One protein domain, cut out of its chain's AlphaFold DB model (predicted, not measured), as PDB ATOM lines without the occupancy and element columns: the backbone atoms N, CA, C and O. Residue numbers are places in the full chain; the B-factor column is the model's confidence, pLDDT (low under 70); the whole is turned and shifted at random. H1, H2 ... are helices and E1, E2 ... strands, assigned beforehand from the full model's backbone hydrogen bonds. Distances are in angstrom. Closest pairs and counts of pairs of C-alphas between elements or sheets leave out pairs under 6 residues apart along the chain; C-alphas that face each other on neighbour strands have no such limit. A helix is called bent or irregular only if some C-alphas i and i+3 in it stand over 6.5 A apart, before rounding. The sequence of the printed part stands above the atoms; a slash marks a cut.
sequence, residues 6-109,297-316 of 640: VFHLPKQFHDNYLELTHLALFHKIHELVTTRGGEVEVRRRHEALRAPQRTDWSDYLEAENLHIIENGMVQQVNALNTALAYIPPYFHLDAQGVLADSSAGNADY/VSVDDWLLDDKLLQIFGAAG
ATOM      1  N   VAL A   6      41.877 119.528  75.532       98.25
ATOM      2  CA  VAL A   6      43.014 120.453  75.522       98.25
ATOM      3  C   VAL A   6      44.255 119.757  76.073       98.25
ATOM      4  O   VAL A   6      44.318 119.410  77.254       98.25
ATOM      5  N   PHE A   7      45.267 119.575  75.233       98.38
ATOM      6  CA  PHE A   7      46.559 119.021  75.624       98.38
ATOM      7  C   PHE A   7      47.503 120.119  76.099       98.38
ATOM      8  O   PHE A   7      47.784 121.070  75.373       98.38
ATOM      9  N   HIS A   8      48.068 119.949  77.290       97.69
ATOM     10  CA  HIS A   8      49.118 120.820  77.812       97.69
ATOM     11  C   HIS A   8      50.469 120.120  77.707       97.69
ATOM     12  O   HIS A   8      50.828 119.305  78.560       97.69
ATOM     13  N   LEU A   9      51.226 120.464  76.663       96.44
ATOM     14  CA  LEU A   9      52.530 119.871  76.349       96.44
ATOM     15  C   LEU A   9      53.667 120.903  76.461       96.44
ATOM     16  O   LEU A   9      53.458 122.089  76.169       96.44
ATOM     17  N   PRO A  10      54.895 120.492  76.836       93.50
ATOM     18  CA  PRO A  10      56.088 121.314  76.651       93.50
ATOM     19  C   PRO A  10      56.190 121.857  75.220       93.50
ATOM     20  O   PRO A  10      55.943 121.131  74.260       93.50
ATOM     21  N   LYS A  11      56.598 123.126  75.074       91.38
ATOM     22  CA  LYS A  11      56.624 123.836  73.777       91.38
ATOM     23  C   LYS A  11      57.357 123.058  72.677       91.38
ATOM     24  O   LYS A  11      56.933 123.058  71.533       91.38
ATOM     25  N   GLN A  12      58.445 122.382  73.034       91.44
ATOM     26  CA  GLN A  12      59.275 121.616  72.102       91.44
ATOM     27  C   GLN A  12      58.588 120.379  71.492       91.44
ATOM     28  O   GLN A  12      59.144 119.795  70.571       91.44
ATOM     29  N   PHE A  13      57.426 119.965  72.011       93.12
ATOM     30  CA  PHE A  13      56.683 118.798  71.526       93.12
ATOM     31  C   PHE A  13      55.431 119.162  70.716       93.12
ATOM     32  O   PHE A  13      54.731 118.273  70.243       93.12
ATOM     33  N   HIS A  14      55.113 120.453  70.563       90.75
ATOM     34  CA  HIS A  14      53.854 120.909  69.953       90.75
ATOM     35  C   HIS A  14      53.660 120.402  68.528       90.75
ATOM     36  O   HIS A  14      52.578 119.928  68.194       90.75
ATOM     37  N   ASP A  15      54.728 120.440  67.738       89.56
ATOM     38  CA  ASP A  15      54.657 120.150  66.308       89.56
ATOM     39  C   ASP A  15      54.892 118.664  65.984       89.56
ATOM     40  O   ASP A  15      54.661 118.244  64.854       89.56
ATOM     41  N   ASN A  16      55.344 117.851  66.950       92.50
ATOM     42  CA  ASN A  16      55.765 116.466  66.702       92.50
ATOM     43  C   ASN A  16      55.301 115.433  67.746       92.50
ATOM     44  O   ASN A  16      55.735 114.283  67.689       92.50
ATOM     45  N   TYR A  17      54.419 115.776  68.694       92.75
ATOM     46  CA  TYR A  17      53.995 114.835  69.747       92.75
ATOM     47  C   TYR A  17      53.390 113.523  69.227       92.75
ATOM     48  O   TYR A  17      53.485 112.506  69.911       92.75
ATOM     49  N   LEU A  18      52.811 113.517  68.021       92.06
ATOM     50  CA  LEU A  18      52.262 112.316  67.381       92.06
ATOM     51  C   LEU A  18      53.345 111.286  67.001       92.06
ATOM     52  O   LEU A  18      53.048 110.097  66.875       92.06
ATOM     53  N   GLU A  19      54.600 111.719  66.870       90.44
ATOM     54  CA  GLU A  19      55.752 110.884  66.504       90.44
ATOM     55  C   GLU A  19      56.545 110.402  67.733       90.44
ATOM     56  O   GLU A  19      57.385 109.502  67.642       90.44
ATOM     57  N   LEU A  20      56.291 110.990  68.906       89.62
ATOM     58  CA  LEU A  20      57.080 110.763  70.112       89.62
ATOM     59  C   LEU A  20      56.548 109.574  70.919       89.62
ATOM     60  O   LEU A  20      55.470 109.610  71.506       89.62
ATOM     61  N   THR A  21      57.366 108.529  71.046       85.81
ATOM     62  CA  THR A  21      57.009 107.292  71.770       85.81
ATOM     63  C   THR A  21      56.664 107.517  73.244       85.81
ATOM     64  O   THR A  21      55.794 106.838  73.786       85.81
ATOM     65  N   HIS A  22      57.297 108.491  73.904       87.06
ATOM     66  CA  HIS A  22      56.996 108.849  75.294       87.06
ATOM     67  C   HIS A  22      55.696 109.660  75.454       87.06
ATOM     68  O   HIS A  22      55.264 109.861  76.583       87.06
ATOM     69  N   LEU A  23      55.065 110.083  74.352       93.88
ATOM     70  CA  LEU A  23      53.754 110.744  74.303       93.88
ATOM     71  C   LEU A  23      52.705 109.882  73.577       93.88
ATOM     72  O   LEU A  23      51.662 110.386  73.171       93.88
ATOM     73  N   ALA A  24      52.943 108.571  73.438       94.25
ATOM     74  CA  ALA A  24      52.066 107.667  72.689       94.25
ATOM     75  C   ALA A  24      50.595 107.697  73.148       94.25
ATOM     76  O   ALA A  24      49.696 107.516  72.327       94.25
ATOM     77  N   LEU A  25      50.322 107.964  74.433       96.56
ATOM     78  CA  LEU A  25      48.947 108.111  74.913       96.56
ATOM     79  C   LEU A  25      48.252 109.349  74.324       96.56
ATOM     80  O   LEU A  25      47.092 109.254  73.934       96.56
ATOM     81  N   PHE A  26      48.949 110.481  74.186       97.38
ATOM     82  CA  PHE A  26      48.393 111.678  73.544       97.38
ATOM     83  C   PHE A  26      48.026 111.413  72.086       97.38
ATOM     84  O   PHE A  26      46.973 111.853  71.637       97.38
ATOM     85  N   HIS A  27      48.850 110.648  71.362       94.94
ATOM     86  CA  HIS A  27      48.523 110.209  70.007       94.94
ATOM     87  C   HIS A  27      47.227 109.382  69.999       94.94
ATOM     88  O   HIS A  27      46.307 109.697  69.249       94.94
ATOM     89  N   LYS A  28      47.096 108.387  70.883       93.44
ATOM     90  CA  LYS A  28      45.881 107.556  70.962       93.44
ATOM     91  C   LYS A  28      44.628 108.353  71.323       93.44
ATOM     92  O   LYS A  28      43.578 108.141  70.725       93.44
ATOM     93  N   ILE A  29      44.743 109.309  72.245       97.44
ATOM     94  CA  ILE A  29      43.631 110.196  72.603       97.44
ATOM     95  C   ILE A  29      43.279 111.124  71.436       97.44
ATOM     96  O   ILE A  29      42.100 111.299  71.144       97.44
ATOM     97  N   HIS A  30      44.272 111.673  70.730       96.94
ATOM     98  CA  HIS A  30      44.032 112.490  69.541       96.94
ATOM     99  C   HIS A  30      43.258 111.711  68.477       96.94
ATOM    100  O   HIS A  30      42.257 112.199  67.949       96.94
ATOM    101  N   GLU A  31      43.708 110.494  68.172       92.94
ATOM    102  CA  GLU A  31      43.068 109.597  67.211       92.94
ATOM    103  C   GLU A  31      41.611 109.321  67.612       92.94
ATOM    104  O   GLU A  31      40.703 109.510  66.803       92.94
ATOM    105  N   LEU A  32      41.358 108.965  68.876       92.44
ATOM    106  CA  LEU A  32      40.007 108.725  69.395       92.44
ATOM    107  C   LEU A  32      39.099 109.956  69.247       92.44
ATOM    108  O   LEU A  32      37.977 109.839  68.756       92.44
ATOM    109  N   VAL A  33      39.574 111.129  69.667       95.00
ATOM    110  CA  VAL A  33      38.795 112.378  69.656       95.00
ATOM    111  C   VAL A  33      38.450 112.783  68.223       95.00
ATOM    112  O   VAL A  33      37.281 112.994  67.900       95.00
ATOM    113  N   THR A  34      39.450 112.837  67.342       93.31
ATOM    114  CA  THR A  34      39.273 113.312  65.960       93.31
ATOM    115  C   THR A  34      38.449 112.351  65.107       93.31
ATOM    116  O   THR A  34      37.578 112.789  64.357       93.31
ATOM    117  N   THR A  35      38.635 111.035  65.258       88.44
ATOM    118  CA  THR A  35      37.845 110.033  64.518       88.44
ATOM    119  C   THR A  35      36.371 110.010  64.919       88.44
ATOM    120  O   THR A  35      35.533 109.580  64.125       88.44
ATOM    121  N   ARG A  36      36.029 110.508  66.114       89.06
ATOM    122  CA  ARG A  36      34.640 110.697  66.559       89.06
ATOM    123  C   ARG A  36      34.096 112.104  66.308       89.06
ATOM    124  O   ARG A  36      32.990 112.407  66.749       89.06
ATOM    125  N   GLY A  37      34.828 112.943  65.573       89.62
ATOM    126  CA  GLY A  37      34.406 114.296  65.208       89.62
ATOM    127  C   GLY A  37      34.574 115.341  66.313       89.62
ATOM    128  O   GLY A  37      34.039 116.439  66.180       89.62
ATOM    129  N   GLY A  38      35.292 115.013  67.391       92.62
ATOM    130  CA  GLY A  38      35.659 115.961  68.439       92.62
ATOM    131  C   GLY A  38      36.873 116.817  68.070       92.62
ATOM    132  O   GLY A  38      37.589 116.541  67.107       92.62
ATOM    133  N   GLU A  39      37.125 117.849  68.874       96.12
ATOM    134  CA  GLU A  39      38.215 118.804  68.662       96.12
ATOM    135  C   GLU A  39      39.335 118.625  69.699       96.12
ATOM    136  O   GLU A  39      39.073 118.524  70.902       96.12
ATOM    137  N   VAL A  40      40.584 118.617  69.219       97.25
ATOM    138  CA  VAL A  40      41.796 118.628  70.048       97.25
ATOM    139  C   VAL A  40      42.509 119.961  69.879       97.25
ATOM    140  O   VAL A  40      42.853 120.347  68.763       97.25
ATOM    141  N   GLU A  41      42.794 120.627  70.992       97.12
ATOM    142  CA  GLU A  41      43.618 121.832  71.038       97.12
ATOM    143  C   GLU A  41      44.932 121.530  71.766       97.12
ATOM    144  O   GLU A  41      44.925 120.929  72.838       97.12
ATOM    145  N   VAL A  42      46.073 121.948  71.215       97.19
ATOM    146  CA  VAL A  42      47.386 121.763  71.854       97.19
ATOM    147  C   VAL A  42      47.912 123.109  72.336       97.19
ATOM    148  O   VAL A  42      48.005 124.063  71.568       97.19
ATOM    149  N   ARG A  43      48.283 123.181  73.616       95.75
ATOM    150  CA  ARG A  43      48.775 124.387  74.285       95.75
ATOM    151  C   ARG A  43      50.130 124.174  74.930       95.75
ATOM    152  O   ARG A  43      50.551 123.062  75.266       95.75
ATOM    153  N   ARG A  44      50.822 125.292  75.159       94.62
ATOM    154  CA  ARG A  44      52.055 125.307  75.949       94.62
ATOM    155  C   ARG A  44      51.700 125.027  77.400       94.62
ATOM    156  O   ARG A  44      51.032 125.837  78.029       94.62
ATOM    157  N   ARG A  45      52.235 123.935  77.945       94.94
ATOM    158  CA  ARG A  45      52.149 123.647  79.376       94.94
ATOM    159  C   ARG A  45      52.847 124.751  80.171       94.94
ATOM    160  O   ARG A  45      54.041 124.996  79.981       94.94
ATOM    161  N   HIS A  46      52.106 125.393  81.068       92.94
ATOM    162  CA  HIS A  46      52.651 126.340  82.034       92.94
ATOM    163  C   HIS A  46      53.257 125.584  83.229       92.94
ATOM    164  O   HIS A  46      52.650 124.632  83.715       92.94
ATOM    165  N   GLU A  47      54.425 125.995  83.741       88.19
ATOM    166  CA  GLU A  47      55.085 125.285  84.860       88.19
ATOM    167  C   GLU A  47      54.265 125.324  86.161       88.19
ATOM    168  O   GLU A  47      54.390 124.429  86.992       88.19
ATOM    169  N   ALA A  48      53.352 126.292  86.307       90.06
ATOM    170  CA  ALA A  48      52.401 126.316  87.423       90.06
ATOM    171  C   ALA A  48      51.547 125.040  87.505       90.06
ATOM    172  O   ALA A  48      51.237 124.622  88.611       90.06
ATOM    173  N   LEU A  49      51.243 124.372  86.381       91.12
ATOM    174  CA  LEU A  49      50.474 123.112  86.340       91.12
ATOM    175  C   LEU A  49      51.220 121.913  86.968       91.12
ATOM    176  O   LEU A  49      50.719 120.790  86.974       91.12
ATOM    177  N   ARG A  50      52.439 122.143  87.472       87.31
ATOM    178  CA  ARG A  50      53.276 121.186  88.206       87.31
ATOM    179  C   ARG A  50      53.592 121.663  89.625       87.31
ATOM    180  O   ARG A  50      54.452 121.085  90.277       87.31
ATOM    181  N   ALA A  51      52.978 122.758  90.072       84.06
ATOM    182  CA  ALA A  51      53.225 123.328  91.387       84.06
ATOM    183  C   ALA A  51      52.308 122.651  92.422       84.06
ATOM    184  O   ALA A  51      51.105 122.908  92.404       84.06
ATOM    185  N   PRO A  52      52.844 121.845  93.357       72.94
ATOM    186  CA  PRO A  52      52.025 121.042  94.272       72.94
ATOM    187  C   PRO A  52      51.236 121.876  95.293       72.94
ATOM    188  O   PRO A  52      50.289 121.384  95.888       72.94
ATOM    189  N   GLN A  53      51.625 123.136  95.511       78.31
ATOM    190  CA  GLN A  53      51.005 124.025  96.502       78.31
ATOM    191  C   GLN A  53      49.835 124.847  95.944       78.31
ATOM    192  O   GLN A  53      49.194 125.588  96.688       78.31
ATOM    193  N   ARG A  54      49.586 124.795  94.630       83.44
ATOM    194  CA  ARG A  54      48.547 125.609  93.994       83.44
ATOM    195  C   ARG A  54      47.222 124.851  93.992       83.44
ATOM    196  O   ARG A  54      47.178 123.675  93.661       83.44
ATOM    197  N   THR A  55      46.146 125.546  94.348       82.81
ATOM    198  CA  THR A  55      44.795 124.966  94.454       82.81
ATOM    199  C   THR A  55      43.776 125.626  93.526       82.81
ATOM    200  O   THR A  55      42.672 125.113  93.382       82.81
ATOM    201  N   ASP A  56      44.129 126.752  92.897       86.50
ATOM    202  CA  ASP A  56      43.285 127.475  91.939       86.50
ATOM    203  C   ASP A  56      43.939 127.495  90.554       86.50
ATOM    204  O   ASP A  56      45.071 127.960  90.386       86.50
ATOM    205  N   TRP A  57      43.210 126.993  89.562       89.44
ATOM    206  CA  TRP A  57      43.672 126.784  88.190       89.44
ATOM    207  C   TRP A  57      42.876 127.586  87.156       89.44
ATOM    208  O   TRP A  57      43.105 127.413  85.959       89.44
ATOM    209  N   SER A  58      41.968 128.457  87.604       87.12
ATOM    210  CA  SER A  58      41.040 129.215  86.752       87.12
ATOM    211  C   SER A  58      41.730 130.060  85.672       87.12
ATOM    212  O   SER A  58      41.200 130.196  84.573       87.12
ATOM    213  N   ASP A  59      42.949 130.541  85.934       88.81
ATOM    214  CA  ASP A  59      43.768 131.286  84.963       88.81
ATOM    215  C   ASP A  59      44.309 130.430  83.800       88.81
ATOM    216  O   ASP A  59      44.792 130.970  82.802       88.81
ATOM    217  N   TYR A  60      44.316 129.101  83.940       90.38
ATOM    218  CA  TYR A  60      44.981 128.189  83.000       90.38
ATOM    219  C   TYR A  60      44.050 127.157  82.367       90.38
ATOM    220  O   TYR A  60      44.369 126.662  81.282       90.38
ATOM    221  N   LEU A  61      42.968 126.790  83.058       95.00
ATOM    222  CA  LEU A  61      42.088 125.678  82.703       95.00
ATOM    223  C   LEU A  61      40.629 126.149  82.664       95.00
ATOM    224  O   LEU A  61      40.032 126.444  83.699       95.00
ATOM    225  N   GLU A  62      40.044 126.201  81.470       94.12
ATOM    226  CA  GLU A  62      38.637 126.543  81.273       94.12
ATOM    227  C   GLU A  62      37.716 125.392  81.708       94.12
ATOM    228  O   GLU A  62      37.858 124.252  81.264       94.12
ATOM    229  N   ALA A  63      36.723 125.687  82.550       92.00
ATOM    230  CA  ALA A  63      35.834 124.685  83.149       92.00
ATOM    231  C   ALA A  63      35.006 123.887  82.118       92.00
ATOM    232  O   ALA A  63      34.532 122.775  82.386       92.00
ATOM    233  N   GLU A  64      34.806 124.456  80.932       94.44
ATOM    234  CA  GLU A  64      34.009 123.886  79.855       94.44
ATOM    235  C   GLU A  64      34.728 122.750  79.124       94.44
ATOM    236  O   GLU A  64      34.037 121.938  78.508       94.44
ATOM    237  N   ASN A  65      36.063 122.666  79.215       97.12
ATOM    238  CA  ASN A  65      36.908 121.750  78.446       97.12
ATOM    239  C   ASN A  65      37.599 120.702  79.323       97.12
ATOM    240  O   ASN A  65      37.835 120.920  80.511       97.12
ATOM    241  N   LEU A  66      37.947 119.567  78.711       98.00
ATOM    242  CA  LEU A  66      38.747 118.527  79.351       98.00
ATOM    243  C   LEU A  66      40.229 118.815  79.114       98.00
ATOM    244  O   LEU A  66      40.673 118.861  77.967       98.00
ATOM    245  N   HIS A  67      41.008 118.946  80.181       98.31
ATOM    246  CA  HIS A  67      42.442 119.200  80.103       98.31
ATOM    247  C   HIS A  67      43.250 117.940  80.384       98.31
ATOM    248  O   HIS A  67      43.053 117.284  81.403       98.31
ATOM    249  N   ILE A  68      44.206 117.628  79.509       98.12
ATOM    250  CA  ILE A  68      45.145 116.520  79.695       98.12
ATOM    251  C   ILE A  68      46.561 117.084  79.751       98.12
ATOM    252  O   ILE A  68      47.033 117.721  78.805       98.12
ATOM    253  N   ILE A  69      47.233 116.876  80.881       97.44
ATOM    254  CA  ILE A  69      48.442 117.611  81.251       97.44
ATOM    255  C   ILE A  69      49.625 116.654  81.345       97.44
ATOM    256  O   ILE A  69      49.664 115.774  82.206       97.44
ATOM    257  N   GLU A  70      50.619 116.845  80.476       95.88
ATOM    258  CA  GLU A  70      51.857 116.064  80.512       95.88
ATOM    259  C   GLU A  70      52.633 116.379  81.794       95.88
ATOM    260  O   GLU A  70      52.903 117.547  82.085       95.88
ATOM    261  N   ASN A  71      52.975 115.345  82.569       90.88
ATOM    262  CA  ASN A  71      53.664 115.432  83.861       90.88
ATOM    263  C   ASN A  71      53.053 116.479  84.823       90.88
ATOM    264  O   ASN A  71      53.791 117.166  85.539       90.88
ATOM    265  N   GLY A  72      51.723 116.633  84.793       90.81
ATOM    266  CA  GLY A  72      50.965 117.555  85.643       90.81
ATOM    267  C   GLY A  72      50.763 117.059  87.076       90.81
ATOM    268  O   GLY A  72      50.934 115.876  87.366       90.81
ATOM    269  N   MET A  73      50.388 117.984  87.963       89.69
ATOM    270  CA  MET A  73      50.021 117.727  89.368       89.69
ATOM    271  C   MET A  73      48.700 118.427  89.736       89.69
ATOM    272  O   MET A  73      48.511 118.887  90.860       89.69
ATOM    273  N   VAL A  74      47.805 118.591  88.762       93.06
ATOM    274  CA  VAL A  74      46.561 119.348  88.927       93.06
ATOM    275  C   VAL A  74      45.472 118.455  89.498       93.06
ATOM    276  O   VAL A  74      45.160 117.423  88.914       93.06
ATOM    277  N   GLN A  75      44.838 118.896  90.581       92.00
ATOM    278  CA  GLN A  75      43.680 118.225  91.175       92.00
ATOM    279  C   GLN A  75      42.426 119.074  90.964       92.00
ATOM    280  O   GLN A  75      42.113 119.959  91.760       92.00
ATOM    281  N   GLN A  76      41.726 118.828  89.856       90.62
ATOM    282  CA  GLN A  76      40.460 119.475  89.507       90.62
ATOM    283  C   GLN A  76      39.620 118.538  88.633       90.62
ATOM    284  O   GLN A  76      40.163 117.744  87.873       90.62
ATOM    285  N   VAL A  77      38.290 118.650  88.715       90.00
ATOM    286  CA  VAL A  77      37.331 117.756  88.032       90.00
ATOM    287  C   VAL A  77      37.589 117.620  86.527       90.00
ATOM    288  O   VAL A  77      37.490 116.522  85.994       90.00
ATOM    289  N   ASN A  78      37.933 118.711  85.838       95.12
ATOM    290  CA  ASN A  78      38.140 118.733  84.389       95.12
ATOM    291  C   ASN A  78      39.607 118.562  83.957       95.12
ATOM    292  O   ASN A  78      39.944 118.881  82.816       95.12
ATOM    293  N   ALA A  79      40.476 118.072  84.844       96.31
ATOM    294  CA  ALA A  79      41.891 117.870  84.569       96.31
ATOM    295  C   ALA A  79      42.303 116.409  84.790       96.31
ATOM    296  O   ALA A  79      41.968 115.789  85.794       96.31
ATOM    297  N   LEU A  80      43.078 115.877  83.848       97.81
ATOM    298  CA  LEU A  80      43.729 114.578  83.940       97.81
ATOM    299  C   LEU A  80      45.233 114.767  83.756       97.81
ATOM    300  O   LEU A  80      45.695 115.356  82.777       97.81
ATOM    301  N   ASN A  81      46.012 114.242  84.690       97.25
ATOM    302  CA  ASN A  81      47.464 114.267  84.636       97.25
ATOM    303  C   ASN A  81      47.959 112.995  83.960       97.25
ATOM    304  O   ASN A  81      47.461 111.900  84.229       97.25
ATOM    305  N   THR A  82      48.944 113.127  83.077       96.81
ATOM    306  CA  THR A  82      49.476 111.978  82.353       96.81
ATOM    307  C   THR A  82      50.990 111.957  82.293       96.81
ATOM    308  O   THR A  82      51.652 112.966  82.057       96.81
ATOM    309  N   ALA A  83      51.543 110.774  82.519       94.81
ATOM    310  CA  ALA A  83      52.959 110.484  82.418       94.81
ATOM    311  C   ALA A  83      53.139 108.999  82.114       94.81
ATOM    312  O   ALA A  83      52.234 108.192  82.329       94.81
ATOM    313  N   LEU A  84      54.326 108.617  81.653       94.19
ATOM    314  CA  LEU A  84      54.689 107.207  81.574       94.19
ATOM    315  C   LEU A  84      54.700 106.598  82.987       94.19
ATOM    316  O   LEU A  84      55.492 107.026  83.829       94.19
ATOM    317  N   ALA A  85      53.885 105.569  83.218       95.00
ATOM    318  CA  ALA A  85      53.802 104.845  84.484       95.00
ATOM    319  C   ALA A  85      54.955 103.834  84.577       95.00
ATOM    320  O   ALA A  85      54.783 102.636  84.360       95.00
ATOM    321  N   TYR A  86      56.158 104.350  84.847       94.12
ATOM    322  CA  TYR A  86      57.429 103.628  84.988       94.12
ATOM    323  C   TYR A  86      57.946 102.925  83.722       94.12
ATOM    324  O   TYR A  86      59.046 103.242  83.271       94.12
ATOM    325  N   ILE A  87      57.177 102.015  83.125       92.25
ATOM    326  CA  ILE A  87      57.582 101.195  81.977       92.25
ATOM    327  C   ILE A  87      56.579 101.322  80.814       92.25
ATOM    328  O   ILE A  87      55.374 101.176  81.020       92.25
ATOM    329  N   PRO A  88      57.029 101.505  79.554       88.69
ATOM    330  CA  PRO A  88      56.133 101.405  78.399       88.69
ATOM    331  C   PRO A  88      55.498 100.013  78.342       88.69
ATOM    332  O   PRO A  88      56.146  99.061  78.785       88.69
ATOM    333  N   PRO A  89      54.290  99.841  77.783       90.31
ATOM    334  CA  PRO A  89      53.408 100.854  77.189       90.31
ATOM    335  C   PRO A  89      52.427 101.501  78.198       90.31
ATOM    336  O   PRO A  89      51.350 101.925  77.787       90.31
ATOM    337  N   TYR A  90      52.727 101.505  79.503       94.44
ATOM    338  CA  TYR A  90      51.788 101.948  80.541       94.44
ATOM    339  C   TYR A  90      51.925 103.437  80.853       94.44
ATOM    340  O   TYR A  90      53.031 103.951  81.017       94.44
ATOM    341  N   PHE A  91      50.790 104.114  80.979       97.44
ATOM    342  CA  PHE A  91      50.687 105.537  81.271       97.44
ATOM    343  C   PHE A  91      49.690 105.777  82.398       97.44
ATOM    344  O   PHE A  91      48.655 105.116  82.472       97.44
ATOM    345  N   HIS A  92      49.984 106.752  83.248       97.44
ATOM    346  CA  HIS A  92      48.980 107.359  84.112       97.44
ATOM    347  C   HIS A  92      48.071 108.256  83.274       97.44
ATOM    348  O   HIS A  92      48.529 108.919  82.340       97.44
ATOM    349  N   LEU A  93      46.788 108.258  83.612       97.19
ATOM    350  CA  LEU A  93      45.795 109.217  83.147       97.19
ATOM    351  C   LEU A  93      44.821 109.420  84.308       97.19
ATOM    352  O   LEU A  93      43.825 108.713  84.425       97.19
ATOM    353  N   ASP A  94      45.205 110.302  85.220       96.06
ATOM    354  CA  ASP A  94      44.739 110.278  86.605       96.06
ATOM    355  C   ASP A  94      44.405 111.701  87.082       96.06
ATOM    356  O   ASP A  94      45.151 112.654  86.836       96.06
ATOM    357  N   ALA A  95      43.256 111.855  87.739       94.12
ATOM    358  CA  ALA A  95      42.762 113.141  88.229       94.12
ATOM    359  C   ALA A  95      43.511 113.652  89.476       94.12
ATOM    360  O   ALA A  95      43.435 114.834  89.796       94.12
ATOM    361  N   GLN A  96      44.226 112.778  90.187       92.31
ATOM    362  CA  GLN A  96      44.975 113.112  91.393       92.31
ATOM    363  C   GLN A  96      46.416 113.546  91.094       92.31
ATOM    364  O   GLN A  96      46.913 114.502  91.692       92.31
ATOM    365  N   GLY A  97      47.088 112.859  90.172       92.56
ATOM    366  CA  GLY A  97      48.494 113.116  89.869       92.56
ATOM    367  C   GLY A  97      49.165 111.951  89.155       92.56
ATOM    368  O   GLY A  97      48.516 111.000  88.733       92.56
ATOM    369  N   VAL A  98      50.485 112.021  89.002       94.19
ATOM    370  CA  VAL A  98      51.283 110.984  88.332       94.19
ATOM    371  C   VAL A  98      52.451 110.546  89.203       94.19
ATOM    372  O   VAL A  98      52.938 111.310  90.037       94.19
ATOM    373  N   LEU A  99      52.956 109.337  88.957       93.38
ATOM    374  CA  LEU A  99      54.057 108.727  89.710       93.38
ATOM    375  C   LEU A  99      53.778 108.798  91.217       93.38
ATOM    376  O   LEU A  99      52.696 108.413  91.633       93.38
ATOM    377  N   ALA A 100      54.707 109.319  92.023       93.62
ATOM    378  CA  ALA A 100      54.591 109.400  93.481       93.62
ATOM    379  C   ALA A 100      53.283 110.030  93.997       93.62
ATOM    380  O   ALA A 100      52.898 109.750  95.129       93.62
ATOM    381  N   ASP A 101      52.627 110.861  93.184       92.50
ATOM    382  CA  ASP A 101      51.397 111.574  93.531       92.50
ATOM    383  C   ASP A 101      50.148 110.989  92.836       92.50
ATOM    384  O   ASP A 101      49.085 111.611  92.843       92.50
ATOM    385  N   SER A 102      50.258 109.816  92.201       94.94
ATOM    386  CA  SER A 102      49.118 109.135  91.574       94.94
ATOM    387  C   SER A 102      48.135 108.590  92.611       94.94
ATOM    388  O   SER A 102      48.474 108.373  93.781       94.94
ATOM    389  N   SER A 103      46.910 108.300  92.169       95.31
ATOM    390  CA  SER A 103      45.882 107.727  93.044       95.31
ATOM    391  C   SER A 103      46.232 106.341  93.591       95.31
ATOM    392  O   SER A 103      45.714 105.956  94.642       95.31
ATOM    393  N   ALA A 104      47.173 105.624  92.963       96.25
ATOM    394  CA  ALA A 104      47.638 104.321  93.434       96.25
ATOM    395  C   ALA A 104      48.224 104.390  94.853       96.25
ATOM    396  O   ALA A 104      47.996 103.484  95.652       96.25
ATOM    397  N   GLY A 105      48.915 105.484  95.197       95.44
ATOM    398  CA  GLY A 105      49.517 105.668  96.518       95.44
ATOM    399  C   GLY A 105      48.500 105.760  97.660       95.44
ATOM    400  O   GLY A 105      48.846 105.478  98.798       95.44
ATOM    401  N   ASN A 106      47.243 106.109  97.386       95.19
ATOM    402  CA  ASN A 106      46.206 106.213  98.421       95.19
ATOM    403  C   ASN A 106      45.270 104.999  98.462       95.19
ATOM    404  O   ASN A 106      44.343 104.970  99.267       95.19
ATOM    405  N   ALA A 107      45.471 104.024  97.576       96.31
ATOM    406  CA  ALA A 107      44.613 102.858  97.473       96.31
ATOM    407  C   ALA A 107      45.072 101.721  98.397       96.31
ATOM    408  O   ALA A 107      46.269 101.494  98.579       96.31
ATOM    409  N   ASP A 108      44.113 100.951  98.917       95.50
ATOM    410  CA  ASP A 108      44.395  99.744  99.692       95.50
ATOM    411  C   ASP A 108      44.767  98.578  98.764       95.50
ATOM    412  O   ASP A 108      43.986  98.165  97.898       95.50
ATOM    413  N   TYR A 109      45.954  98.007  98.974       96.00
ATOM    414  CA  TYR A 109      46.400  96.806  98.275       96.00
ATOM    415  C   TYR A 109      46.135  95.549  99.114       96.00
ATOM    416  O   TYR A 109      46.712  95.364 100.183       96.00
ATOM    417  N   VAL A 297      46.726 103.089  82.095       92.06
ATOM    418  CA  VAL A 297      46.244 102.733  80.763       92.06
ATOM    419  C   VAL A 297      47.414 102.249  79.919       92.06
ATOM    420  O   VAL A 297      48.514 102.798  79.975       92.06
ATOM    421  N   SER A 298      47.205 101.192  79.140       89.00
ATOM    422  CA  SER A 298      48.209 100.692  78.204       89.00
ATOM    423  C   SER A 298      47.842 101.118  76.790       89.00
ATOM    424  O   SER A 298      46.725 100.866  76.353       89.00
ATOM    425  N   VAL A 299      48.781 101.721  76.054       87.19
ATOM    426  CA  VAL A 299      48.534 102.106  74.647       87.19
ATOM    427  C   VAL A 299      48.438 100.913  73.691       87.19
ATOM    428  O   VAL A 299      47.981 101.065  72.561       87.19
ATOM    429  N   ASP A 300      48.832  99.729  74.164       77.25
ATOM    430  CA  ASP A 300      48.701  98.457  73.453       77.25
ATOM    431  C   ASP A 300      47.409  97.707  73.853       77.25
ATOM    432  O   ASP A 300      47.186  96.580  73.403       77.25
ATOM    433  N   ASP A 301      46.575  98.291  74.724       72.69
ATOM    434  CA  ASP A 301      45.288  97.719  75.119       72.69
ATOM    435  C   ASP A 301      44.262  97.899  73.997       72.69
ATOM    436  O   ASP A 301      44.024  99.001  73.508       72.69
ATOM    437  N   TRP A 302      43.620  96.811  73.596       64.44
ATOM    438  CA  TRP A 302      42.605  96.842  72.548       64.44
ATOM    439  C   TRP A 302      41.279  97.449  73.036       64.44
ATOM    440  O   TRP A 302      40.494  97.905  72.208       64.44
ATOM    441  N   LEU A 303      41.058  97.508  74.357       70.75
ATOM    442  CA  LEU A 303      39.940  98.211  75.003       70.75
ATOM    443  C   LEU A 303      40.278  99.664  75.366       70.75
ATOM    444  O   LEU A 303      39.546 100.296  76.130       70.75
ATOM    445  N   LEU A 304      41.398 100.203  74.871       79.56
ATOM    446  CA  LEU A 304      41.842 101.548  75.229       79.56
ATOM    447  C   LEU A 304      40.772 102.610  74.942       79.56
ATOM    448  O   LEU A 304      40.527 103.433  75.817       79.56
ATOM    449  N   ASP A 305      40.114 102.569  73.777       82.50
ATOM    450  CA  ASP A 305      39.051 103.521  73.413       82.50
ATOM    451  C   ASP A 305      37.962 103.579  74.499       82.50
ATOM    452  O   ASP A 305      37.624 104.656  74.989       82.50
ATOM    453  N   ASP A 306      37.440 102.421  74.913       79.25
ATOM    454  CA  ASP A 306      36.357 102.335  75.897       79.25
ATOM    455  C   ASP A 306      36.820 102.781  77.288       79.25
ATOM    456  O   ASP A 306      36.103 103.506  77.979       79.25
ATOM    457  N   LYS A 307      38.048 102.420  77.682       82.88
ATOM    458  CA  LYS A 307      38.651 102.881  78.942       82.88
ATOM    459  C   LYS A 307      38.834 104.393  78.970       82.88
ATOM    460  O   LYS A 307      38.519 105.021  79.975       82.88
ATOM    461  N   LEU A 308      39.314 104.988  77.879       92.38
ATOM    462  CA  LEU A 308      39.473 106.438  77.770       92.38
ATOM    463  C   LEU A 308      38.123 107.144  77.905       92.38
ATOM    464  O   LEU A 308      38.016 108.096  78.670       92.38
ATOM    465  N   LEU A 309      37.080 106.644  77.240       90.19
ATOM    466  CA  LEU A 309      35.730 107.202  77.359       90.19
ATOM    467  C   LEU A 309      35.163 107.074  78.778       90.19
ATOM    468  O   LEU A 309      34.508 107.999  79.252       90.19
ATOM    469  N   GLN A 310      35.433 105.966  79.474       89.94
ATOM    470  CA  GLN A 310      35.064 105.810  80.884       89.94
ATOM    471  C   GLN A 310      35.798 106.816  81.778       89.94
ATOM    472  O   GLN A 310      35.163 107.448  82.620       89.94
ATOM    473  N   ILE A 311      37.104 107.012  81.569       94.31
ATOM    474  CA  ILE A 311      37.908 107.993  82.314       94.31
ATOM    475  C   ILE A 311      37.407 109.420  82.043       94.31
ATOM    476  O   ILE A 311      37.221 110.193  82.981       94.31
ATOM    477  N   PHE A 312      37.119 109.765  80.785       95.81
ATOM    478  CA  PHE A 312      36.561 111.074  80.427       95.81
ATOM    479  C   PHE A 312      35.181 111.277  81.058       95.81
ATOM    480  O   PHE A 312      34.921 112.325  81.646       95.81
ATOM    481  N   GLY A 313      34.321 110.255  81.015       93.31
ATOM    482  CA  GLY A 313      33.013 110.270  81.665       93.31
ATOM    483  C   GLY A 313      33.107 110.471  83.178       93.31
ATOM    484  O   GLY A 313      32.369 111.288  83.725       93.31
ATOM    485  N   ALA A 314      34.053 109.802  83.845       91.81
ATOM    486  CA  ALA A 314      34.319 109.975  85.274       91.81
ATOM    487  C   ALA A 314      34.822 111.392  85.619       91.81
ATOM    488  O   ALA A 314      34.489 111.911  86.680       91.81
ATOM    489  N   ALA A 315      35.539 112.048  84.701       93.50
ATOM    490  CA  ALA A 315      35.916 113.463  84.792       93.50
ATOM    491  C   ALA A 315      34.770 114.437  84.416       93.50
ATOM    492  O   ALA A 315      34.960 115.651  84.365       93.50
ATOM    493  N   GLY A 316      33.563 113.934  84.128       93.88
ATOM    494  CA  GLY A 316      32.393 114.742  83.762       93.88
ATOM    495  C   GLY A 316      32.287 115.095  82.272       93.88
ATOM    496  O   GLY A 316      31.523 115.995  81.910       93.88
TER     497      GLY A 316
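This is residues 6 to 109 and 297 to 316 of the 640 residues of an uncharacterized protein of Rhodobacteraceae bacterium R_SAG9 (UniProt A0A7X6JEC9). A strongly twisted wall of five strands curls round one long helix, H1, which lies in the hollow of the sheet. H4 makes a corner with H1, where the C-alphas of Leu 32 and Asp 305 come closest, and only grazes the sheet, while H2 and the loop of residues 51 to 65 lie far from the mean of the C-alphas, as does the short H3. The printed part has 124 residues with four named helices and five named strands in the order E1 H1 E2 H2 E3 E4 E5 H3 H4; the sheet runs E2 E1 E3 E4 E5 and is mixed. The class is mixed, helices and strands, with 59 residues, under half, in named elements. The whole is compact, with a radius of gyration of the C-alphas of 13.7 A and spans of 36 by 35 by 28 A.

E1, residues 6 to 9, begins at C-alpha 6 (43.014, 120.453, 75.522). H1, residues 21 to 35, is 20.7 A long and irregular: C-alphas 22 and 25 are 8.1 A apart. E2 is residues 40 to 44, 13.6 A long, and H2 residues 47 to 50. E3, residues 66 to 70, is 13.4 A long, E4, residues 79 to 84, 16.9 A, and E5, residues 90 to 94, 12.5 A. H3 is residues 103 to 106. H4, residues 304 to 314, is 15.1 A long and ends at C-alpha 314 (34.319, 109.975, 85.274).

E1 and E2 are parallel, with N 7 and O 41 2.8 A apart. E1 and E3 are parallel, with N 8 and O 68 2.9 A apart. E3 and E4 are parallel, with N 80 and O 67 2.8 A apart. E4 and E5 form an antiparallel hairpin, with N 92 and O 83 2.8 A apart. Residues 90 to 91 of E5 also pair antiparallel with residues 297 to 298. H1 is on one face of the sheet, two layers, helix and sheet; its closest C-alphas to E2 are those of His 30 and Val 40, 6.6 A apart. E1, H1, E2 is a strand-helix-strand unit, two parallel neighbour strands with a helix between, and E2, H2, E3 a split one, with E1 between its strands; both crossovers are right-handed. H4 is close to but not clearly touching H1, about perpendicular at 78 degrees, with the closest C-alphas, Leu 32 and Asp 305, 6.6 A apart. H2 only grazes the sheet with residues 49 to 50. H3 is only just not on the sheet, with 4 pairs of C-alphas within 10 A. Every O i to N i+4 pair is within hydrogen-bond range in H4, and 9 of 11 in H1; H2 and H3 are too short for such a pair.

The farthest C-alphas, Asp 15 and Asp 108, are 40.5 A apart. Residues 110 to 296 are not printed, and C-alphas 109 and 297 are 18.5 A apart across that cut. The links E1 to H1 and H2 to E3 are long. Mean pLDDT of the printed part is 91.8; residue 302 is under 70.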